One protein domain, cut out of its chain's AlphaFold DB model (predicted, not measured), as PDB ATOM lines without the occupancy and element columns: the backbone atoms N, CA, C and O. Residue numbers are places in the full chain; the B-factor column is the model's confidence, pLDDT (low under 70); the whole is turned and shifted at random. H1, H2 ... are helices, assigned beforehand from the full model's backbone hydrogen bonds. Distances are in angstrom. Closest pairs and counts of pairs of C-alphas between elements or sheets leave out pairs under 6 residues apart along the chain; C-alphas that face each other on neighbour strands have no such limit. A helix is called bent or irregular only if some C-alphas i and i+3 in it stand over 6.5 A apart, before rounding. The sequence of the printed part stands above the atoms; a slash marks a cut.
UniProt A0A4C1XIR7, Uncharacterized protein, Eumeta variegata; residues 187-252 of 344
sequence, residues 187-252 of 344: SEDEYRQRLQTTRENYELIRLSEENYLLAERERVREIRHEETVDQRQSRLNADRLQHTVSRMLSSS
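AT A GLANCE: This is residues 187 to 252 of the 344 residues of an uncharacterized protein of Eumeta variegata (UniProt A0A4C1XIR7). Two straight helices, the long H1 and the shorter H2, meet near their ends at a tight turn and make a flat, open V with unequal arms. The arms spread away from the corner at residues 227 and 228, and most of each arm stands free, with the middle between them empty. The printed part has 66 residues with two named helices, H1 then H2 along the chain, and no named strand; the class is all helix. The whole is extended, with a radius of gyration of the C-alphas of 21.5 A, and its C-alphas span 65 by 37 by 5 A.

HOW THE PARTS SIT: H1, residues 188 to 226, is joined by a tight link of 2 residues to H2, residues 229 to 252. The two helices are close but not clearly touching, with 1 pair of C-alphas within 8 A. Their closest C-alphas are those of Arg 224 and Arg 232, 7.6 A apart. Their lines stand at a steep tilt of 53 degrees, and they run opposite ways. Their centres are 30.8 A apart. Residues 187 to 223, of which 188 to 223 belong to H1, stand free, and so do residues 236 to 252 of H2. In H1 and H2 every backbone O i to N i+4 pair is within hydrogen-bond range.

IN THESE COORDINATES: H1 has 39 residues and runs 57.3 A from C-alpha 188 at (88.791, -14.808, 264.097) to C-alpha 226 at (87.720, -17.725, 321.267). H2 has 24 residues and runs 34.5 A from C-alpha 229 at (84.023, -11.522, 327.748) to C-alpha 252 at (82.426, 17.095, 308.551). Neither helix is bent.

THE WHOLE: The two C-alphas farthest apart are those of Ser 187 and Asp 230, at 66.0 A. The C-alphas of the first and last printed residues, Ser 187 and Ser 252, are 56.4 A apart. The printed part has no cut, and its one link between helices is tight. The mean pLDDT of the printed part is 89.6; residues 249 to 252 are under 70.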
ATOM      1  N   SER A 187      93.567 -13.870 263.526       96.75
ATOM      2  CA  SER A 187      92.451 -14.605 262.933       96.75
ATOM      3  C   SER A 187      91.232 -14.586 263.865       96.75
ATOM      4  O   SER A 187      91.347 -14.407 265.077       96.75
ATOM      5  N   GLU A 188      90.037 -14.802 263.313       96.56
ATOM      6  CA  GLU A 188      88.791 -14.808 264.097       96.56
ATOM      7  C   GLU A 188      88.815 -15.851 265.234       96.56
ATOM      8  O   GLU A 188      88.327 -15.588 266.337       96.56
ATOM      9  N   ASP A 189      89.424 -17.016 265.001       96.38
ATOM     10  CA  ASP A 189      89.551 -18.066 266.015       96.38
ATOM     11  C   ASP A 189      90.517 -17.661 267.139       96.38
ATOM     12  O   ASP A 189      90.192 -17.816 268.320       96.38
ATOM     13  N   GLU A 190      91.667 -17.067 266.800       95.69
ATOM     14  CA  GLU A 190      92.623 -16.535 267.782       95.69
ATOM     15  C   GLU A 190      91.996 -15.409 268.617       95.69
ATOM     16  O   GLU A 190      92.143 -15.383 269.843       95.69
ATOM     17  N   TYR A 191      91.219 -14.528 267.980       94.50
ATOM     18  CA  TYR A 191      90.479 -13.460 268.651       94.50
ATOM     19  C   TYR A 191      89.500 -14.020 269.688       94.50
ATOM     20  O   TYR A 191      89.473 -13.571 270.842       94.50
ATOM     21  N   ARG A 192      88.715 -15.035 269.306       96.25
ATOM     22  CA  ARG A 192      87.765 -15.703 270.208       96.25
ATOM     23  C   ARG A 192      88.478 -16.397 271.357       96.25
ATOM     24  O   ARG A 192      88.074 -16.216 272.507       96.25
ATOM     25  N   GLN A 193      89.554 -17.128 271.070       96.44
ATOM     26  CA  GLN A 193      90.348 -17.818 272.084       96.44
ATOM     27  C   GLN A 193      90.956 -16.830 273.083       96.44
ATOM     28  O   GLN A 193      90.913 -17.049 274.296       96.44
ATOM     29  N   ARG A 194      91.468 -15.690 272.615       94.94
ATOM     30  CA  ARG A 194      91.940 -14.637 273.510       94.94
ATOM     31  C   ARG A 194      90.822 -14.072 274.375       94.94
ATOM     32  O   ARG A 194      91.030 -13.833 275.563       94.94
ATOM     33  N   LEU A 195      89.662 -13.775 273.796       95.88
ATOM     34  CA  LEU A 195      88.560 -13.202 274.563       95.88
ATOM     35  C   LEU A 195      88.088 -14.182 275.641       95.88
ATOM     36  O   LEU A 195      87.867 -13.775 276.780       95.88
ATOM     37  N   GLN A 196      87.996 -15.466 275.294       96.31
ATOM     38  CA  GLN A 196      87.689 -16.536 276.235       96.31
ATOM     39  C   GLN A 196      88.734 -16.619 277.353       96.31
ATOM     40  O   GLN A 196      88.369 -16.498 278.517       96.31
ATOM     41  N   THR A 197      90.024 -16.711 277.023       96.25
ATOM     42  CA  THR A 197      91.096 -16.759 278.037       96.25
ATOM     43  C   THR A 197      91.125 -15.501 278.909       96.25
ATOM     44  O   THR A 197      91.382 -15.578 280.106       96.25
ATOM     45  N   THR A 198      90.804 -14.328 278.354       96.44
ATOM     46  CA  THR A 198      90.683 -13.079 279.127       96.44
ATOM     47  C   THR A 198      89.535 -13.159 280.137       96.44
ATOM     48  O   THR A 198      89.702 -12.733 281.279       96.44
ATOM     49  N   ARG A 199      88.385 -13.720 279.740       96.62
ATOM     50  CA  ARG A 199      87.239 -13.939 280.638       96.62
ATOM     51  C   ARG A 199      87.563 -14.956 281.727       96.62
ATOM     52  O   ARG A 199      87.333 -14.664 282.893       96.62
ATOM     53  N   GLU A 200      88.154 -16.089 281.361       97.00
ATOM     54  CA  GLU A 200      88.577 -17.131 282.303       97.00
ATOM     55  C   GLU A 200      89.586 -16.585 283.323       97.00
ATOM     56  O   GLU A 200      89.436 -16.802 284.522       97.00
ATOM     57  N   ASN A 201      90.570 -15.795 282.876       96.31
ATOM     58  CA  ASN A 201      91.526 -15.136 283.768       96.31
ATOM     59  C   ASN A 201      90.839 -14.155 284.727       96.31
ATOM     60  O   ASN A 201      91.180 -14.111 285.908       96.31
ATOM     61  N   TYR A 202      89.871 -13.373 284.241       95.88
ATOM     62  CA  TYR A 202      89.099 -12.465 285.089       95.88
ATOM     63  C   TYR A 202      88.283 -13.227 286.140       95.88
ATOM     64  O   TYR A 202      88.306 -12.868 287.316       95.88
ATOM     65  N   GLU A 203      87.597 -14.299 285.740       96.19
ATOM     66  CA  GLU A 203      86.842 -15.149 286.661       96.19
ATOM     67  C   GLU A 203      87.747 -15.814 287.695       96.19
ATOM     68  O   GLU A 203      87.398 -15.845 288.872       96.19
ATOM     69  N   LEU A 204      88.928 -16.281 287.287       96.44
ATOM     70  CA  LEU A 204      89.914 -16.870 288.186       96.44
ATOM     71  C   LEU A 204      90.409 -15.858 289.224       96.44
ATOM     72  O   LEU A 204      90.468 -16.185 290.409       96.44
ATOM     73  N   ILE A 205      90.709 -14.624 288.807       95.12
ATOM     74  CA  ILE A 205      91.095 -13.548 289.731       95.12
ATOM     75  C   ILE A 205      89.946 -13.248 290.697       95.12
ATOM     76  O   ILE A 205      90.157 -13.265 291.909       95.12
ATOM     77  N   ARG A 206      88.725 -13.057 290.183       95.69
ATOM     78  CA  ARG A 206      87.537 -12.780 291.002       95.69
ATOM     79  C   ARG A 206      87.291 -13.877 292.041       95.69
ATOM     80  O   ARG A 206      87.102 -13.576 293.214       95.69
ATOM     81  N   LEU A 207      87.335 -15.144 291.633       95.62
ATOM     82  CA  LEU A 207      87.159 -16.283 292.536       95.62
ATOM     83  C   LEU A 207      88.296 -16.381 293.558       95.62
ATOM     84  O   LEU A 207      88.048 -16.710 294.714       95.62
ATOM     85  N   SER A 208      89.538 -16.088 293.161       95.31
ATOM     86  CA  SER A 208      90.668 -16.069 294.095       95.31
ATOM     87  C   SER A 208      90.488 -15.009 295.186       95.31
ATOM     88  O   SER A 208      90.750 -15.286 296.356       95.31
ATOM     89  N   GLU A 209      89.970 -13.837 294.820       94.94
ATOM     90  CA  GLU A 209      89.678 -12.748 295.748       94.94
ATOM     91  C   GLU A 209      88.496 -13.097 296.663       94.94
ATOM     92  O   GLU A 209      88.589 -12.937 297.879       94.94
ATOM     93  N   GLU A 210      87.418 -13.663 296.115       95.00
ATOM     94  CA  GLU A 210      86.279 -14.153 296.902       95.00
ATOM     95  C   GLU A 210      86.705 -15.221 297.916       95.00
ATOM     96  O   GLU A 210      86.344 -15.136 299.090       95.00
ATOM     97  N   ASN A 211      87.527 -16.183 297.496       94.69
ATOM     98  CA  ASN A 211      88.063 -17.221 298.375       94.69
ATOM     99  C   ASN A 211      88.956 -16.634 299.472       94.69
ATOM    100  O   ASN A 211      88.845 -17.039 300.629       94.69
ATOM    101  N   TYR A 212      89.807 -15.660 299.139       94.50
ATOM    102  CA  TYR A 212      90.622 -14.951 300.125       94.50
ATOM    103  C   TYR A 212      89.747 -14.238 301.166       94.50
ATOM    104  O   TYR A 212      89.962 -14.389 302.368       94.50
ATOM    105  N   LEU A 213      88.714 -13.513 300.722       95.06
ATOM    106  CA  LEU A 213      87.785 -12.812 301.611       95.06
ATOM    107  C   LEU A 213      86.970 -13.775 302.483       95.06
ATOM    108  O   LEU A 213      86.698 -13.471 303.646       95.06
ATOM    109  N   LEU A 214      86.570 -14.929 301.945       94.94
ATOM    110  CA  LEU A 214      85.885 -15.976 302.706       94.94
ATOM    111  C   LEU A 214      86.792 -16.561 303.791       94.94
ATOM    112  O   LEU A 214      86.376 -16.611 304.950       94.94
ATOM    113  N   ALA A 215      88.031 -16.914 303.441       94.00
ATOM    114  CA  ALA A 215      89.021 -17.410 304.392       94.00
ATOM    115  C   ALA A 215      89.309 -16.382 305.499       94.00
ATOM    116  O   ALA A 215      89.380 -16.733 306.677       94.00
ATOM    117  N   GLU A 216      89.397 -15.095 305.153       94.44
ATOM    118  CA  GLU A 216      89.581 -14.024 306.134       94.44
ATOM    119  C   GLU A 216      88.369 -13.887 307.070       94.44
ATOM    120  O   GLU A 216      88.517 -13.756 308.285       94.44
ATOM    121  N   ARG A 217      87.143 -13.989 306.539       94.19
ATOM    122  CA  ARG A 217      85.914 -13.983 307.355       94.19
ATOM    123  C   ARG A 217      85.827 -15.181 308.296       94.19
ATOM    124  O   ARG A 217      85.251 -15.051 309.376       94.19
ATOM    125  N   GLU A 218      86.312 -16.350 307.893       94.69
ATOM    126  CA  GLU A 218      86.382 -17.541 308.751       94.69
ATOM    127  C   GLU A 218      87.405 -17.364 309.865       94.69
ATOM    128  O   GLU A 218      87.030 -17.470 311.031       94.69
ATOM    129  N   ARG A 219      88.625 -16.937 309.529       93.81
ATOM    130  CA  ARG A 219      89.667 -16.599 310.508       93.81
ATOM    131  C   ARG A 219      89.162 -15.612 311.564       93.81
ATOM    132  O   ARG A 219      89.327 -15.831 312.760       93.81
ATOM    133  N   VAL A 220      88.500 -14.533 311.140       91.69
ATOM    134  CA  VAL A 220      87.928 -13.543 312.069       91.69
ATOM    135  C   VAL A 220      86.815 -14.150 312.932       91.69
ATOM    136  O   VAL A 220      86.693 -13.798 314.105       91.69
ATOM    137  N   ARG A 221      85.988 -15.051 312.384       91.62
ATOM    138  CA  ARG A 221      84.946 -15.750 313.156       91.62
ATOM    139  C   ARG A 221      85.542 -16.659 314.226       91.62
ATOM    140  O   ARG A 221      85.032 -16.643 315.341       91.62
ATOM    141  N   GLU A 222      86.602 -17.394 313.910       93.12
ATOM    142  CA  GLU A 222      87.317 -18.254 314.863       93.12
ATOM    143  C   GLU A 222      87.916 -17.431 316.007       93.12
ATOM    144  O   GLU A 222      87.614 -17.698 317.168       93.12
ATOM    145  N   ILE A 223      88.628 -16.343 315.689       89.69
ATOM    146  CA  ILE A 223      89.168 -15.416 316.699       89.69
ATOM    147  C   ILE A 223      88.050 -14.905 317.618       89.69
ATOM    148  O   ILE A 223      88.181 -14.929 318.838       89.69
ATOM    149  N   ARG A 224      86.916 -14.479 317.043       89.25
ATOM    150  CA  ARG A 224      85.760 -13.980 317.811       89.25
ATOM    151  C   ARG A 224      85.070 -15.052 318.657       89.25
ATOM    152  O   ARG A 224      84.418 -14.710 319.644       89.25
ATOM    153  N   HIS A 225      85.143 -16.318 318.253       90.19
ATOM    154  CA  HIS A 225      84.602 -17.440 319.019       90.19
ATOM    155  C   HIS A 225      85.448 -17.713 320.270       90.19
ATOM    156  O   HIS A 225      84.896 -18.024 321.322       90.19
ATOM    157  N   GLU A 226      86.765 -17.540 320.168       91.38
ATOM    158  CA  GLU A 226      87.720 -17.725 321.267       91.38
ATOM    159  C   GLU A 226      87.863 -16.486 322.178       91.38
ATOM    160  O   GLU A 226      88.535 -16.550 323.209       91.38
ATOM    161  N   GLU A 227      87.212 -15.363 321.844       91.00
ATOM    162  CA  GLU A 227      87.220 -14.136 322.654       91.00
ATOM    163  C   GLU A 227      86.655 -14.366 324.064       91.00
ATOM    164  O   GLU A 227      85.519 -14.810 324.256       91.00
ATOM    165  N   THR A 228      87.411 -13.920 325.067       93.50
ATOM    166  CA  THR A 228      86.893 -13.739 326.431       93.50
ATOM    167  C   THR A 228      85.865 -12.599 326.491       93.50
ATOM    168  O   THR A 228      85.792 -11.746 325.604       93.50
ATOM    169  N   VAL A 229      85.067 -12.551 327.563       91.50
ATOM    170  CA  VAL A 229      84.023 -11.522 327.748       91.50
ATOM    171  C   VAL A 229      84.610 -10.105 327.721       91.50
ATOM    172  O   VAL A 229      84.068  -9.240 327.032       91.50
ATOM    173  N   ASP A 230      85.748  -9.884 328.380       91.12
ATOM    174  CA  ASP A 230      86.413  -8.575 328.414       91.12
ATOM    175  C   ASP A 230      86.957  -8.175 327.036       91.12
ATOM    176  O   ASP A 230      86.761  -7.044 326.589       91.12
ATOM    177  N   GLN A 231      87.575  -9.115 326.308       88.88
ATOM    178  CA  GLN A 231      88.052  -8.879 324.938       88.88
ATOM    179  C   GLN A 231      86.899  -8.524 323.991       88.88
ATOM    180  O   GLN A 231      87.010  -7.578 323.206       88.88
ATOM    181  N   ARG A 232      85.760  -9.217 324.111       89.81
ATOM    182  CA  ARG A 232      84.544  -8.915 323.346       89.81
ATOM    183  C   ARG A 232      83.998  -7.525 323.673       89.81
ATOM    184  O   ARG A 232      83.623  -6.792 322.756       89.81
ATOM    185  N   GLN A 233      83.945  -7.153 324.954       91.25
ATOM    186  CA  GLN A 233      83.487  -5.833 325.399       91.25
ATOM    187  C   GLN A 233      84.381  -4.727 324.822       91.25
ATOM    188  O   GLN A 233      83.873  -3.750 324.269       91.25
ATOM    189  N   SER A 234      85.704  -4.909 324.878       87.12
ATOM    190  CA  SER A 234      86.672  -3.974 324.300       87.12
ATOM    191  C   SER A 234      86.532  -3.852 322.784       87.12
ATOM    192  O   SER A 234      86.509  -2.730 322.280       87.12
ATOM    193  N   ARG A 235      86.355  -4.962 322.050       88.56
ATOM    194  CA  ARG A 235      86.112  -4.912 320.599       88.56
ATOM    195  C   ARG A 235      84.810  -4.184 320.267       88.56
ATOM    196  O   ARG A 235      84.823  -3.313 319.413       88.56
ATOM    197  N   LEU A 236      83.703  -4.472 320.952       89.69
ATOM    198  CA  LEU A 236      82.428  -3.776 320.716       89.69
ATOM    199  C   LEU A 236      82.498  -2.283 321.064       89.69
ATOM    200  O   LEU A 236      81.843  -1.465 320.417       89.69
ATOM    201  N   ASN A 237      83.268  -1.906 322.087       87.62
ATOM    202  CA  ASN A 237      83.534  -0.503 322.401       87.62
ATOM    203  C   ASN A 237      84.357   0.163 321.293       87.62
ATOM    204  O   ASN A 237      84.000   1.257 320.858       87.62
ATOM    205  N   ALA A 238      85.393  -0.515 320.793       83.38
ATOM    206  CA  ALA A 238      86.190  -0.048 319.666       83.38
ATOM    207  C   ALA A 238      85.348   0.077 318.385       83.38
ATOM    208  O   ALA A 238      85.357   1.138 317.777       83.38
ATOM    209  N   ASP A 239      84.551  -0.935 318.025       84.88
ATOM    210  CA  ASP A 239      83.658  -0.932 316.855       84.88
ATOM    211  C   ASP A 239      82.649   0.231 316.930       84.88
ATOM    212  O   ASP A 239      82.427   0.946 315.952       84.88
ATOM    213  N   ARG A 240      82.059   0.475 318.112       87.25
ATOM    214  CA  ARG A 240      81.165   1.624 318.335       87.25
ATOM    215  C   ARG A 240      81.888   2.952 318.149       87.25
ATOM    216  O   ARG A 240      81.357   3.835 317.480       87.25
ATOM    217  N   LEU A 241      83.083   3.095 318.718       81.25
ATOM    218  CA  LEU A 241      83.880   4.311 318.582       81.25
ATOM    219  C   LEU A 241      84.281   4.543 317.116       81.25
ATOM    220  O   LEU A 241      84.128   5.650 316.612       81.25
ATOM    221  N   GLN A 242      84.679   3.483 316.411       80.50
ATOM    222  CA  GLN A 242      85.012   3.493 314.986       80.50
ATOM    223  C   GLN A 242      83.845   3.954 314.112       80.50
ATOM    224  O   GLN A 242      84.014   4.818 313.250       80.50
ATOM    225  N   HIS A 243      82.646   3.417 314.342       81.06
ATOM    226  CA  HIS A 243      81.452   3.829 313.607       81.06
ATOM    227  C   HIS A 243      81.062   5.282 313.894       81.06
ATOM    228  O   HIS A 243      80.703   6.009 312.965       81.06
ATOM    229  N   THR A 244      81.156   5.719 315.153       79.69
ATOM    230  CA  THR A 244      80.889   7.110 315.546       79.69
ATOM    231  C   THR A 244      81.863   8.073 314.868       79.69
ATOM    232  O   THR A 244      81.423   9.021 314.220       79.69
ATOM    233  N   VAL A 245      83.168   7.792 314.939       74.81
ATOM    234  CA  VAL A 245      84.214   8.611 314.307       74.81
ATOM    235  C   VAL A 245      84.051   8.629 312.788       74.81
ATOM    236  O   VAL A 245      84.086   9.699 312.188       74.81
ATOM    237  N   SER A 246      83.781   7.482 312.157       76.12
ATOM    238  CA  SER A 246      83.571   7.405 310.702       76.12
ATOM    239  C   SER A 246      82.390   8.264 310.236       76.12
ATOM    240  O   SER A 246      82.505   8.955 309.228       76.12
ATOM    241  N   ARG A 247      81.276   8.272 310.986       75.56
ATOM    242  CA  ARG A 247      80.097   9.103 310.682       75.56
ATOM    243  C   ARG A 247      80.373  10.599 310.857       75.56
ATOM    244  O   ARG A 247      79.924  11.401 310.044       75.56
ATOM    245  N   MET A 248      81.090  10.976 311.915       70.12
ATOM    246  CA  MET A 248      81.456  12.375 312.157       70.12
ATOM    247  C   MET A 248      82.434  12.896 311.099       70.12
ATOM    248  O   MET A 248      82.303  14.033 310.651       70.12
ATOM    249  N   LEU A 249      83.387  12.067 310.663       69.31
ATOM    250  CA  LEU A 249      84.305  12.415 309.578       69.31
ATOM    251  C   LEU A 249      83.568  12.571 308.245       69.31
ATOM    252  O   LEU A 249      83.830  13.541 307.542       69.31
ATOM    253  N   SER A 250      82.620  11.684 307.919       68.38
ATOM    254  CA  SER A 250      81.820  11.835 306.697       68.38
ATOM    255  C   SER A 250      80.951  13.097 306.718       68.38
ATOM    256  O   SER A 250      80.921  13.805 305.721       68.38
ATOM    257  N   SER A 251      80.318  13.444 307.850       64.19
ATOM    258  CA  SER A 251      79.492  14.664 307.922       64.19
ATOM    259  C   SER A 251      80.320  15.954 307.941       64.19
ATOM    260  O   SER A 251      79.881  16.975 307.429       64.19
ATOM    261  N   SER A 252      81.531  15.924 308.508       59.69
ATOM    262  CA  SER A 252      82.426  17.095 308.551       59.69
ATOM    263  C   SER A 252      83.032  17.443 307.186       59.69
ATOM    264  O   SER A 252      83.472  18.571 306.988       59.69
TER     265      SER A 252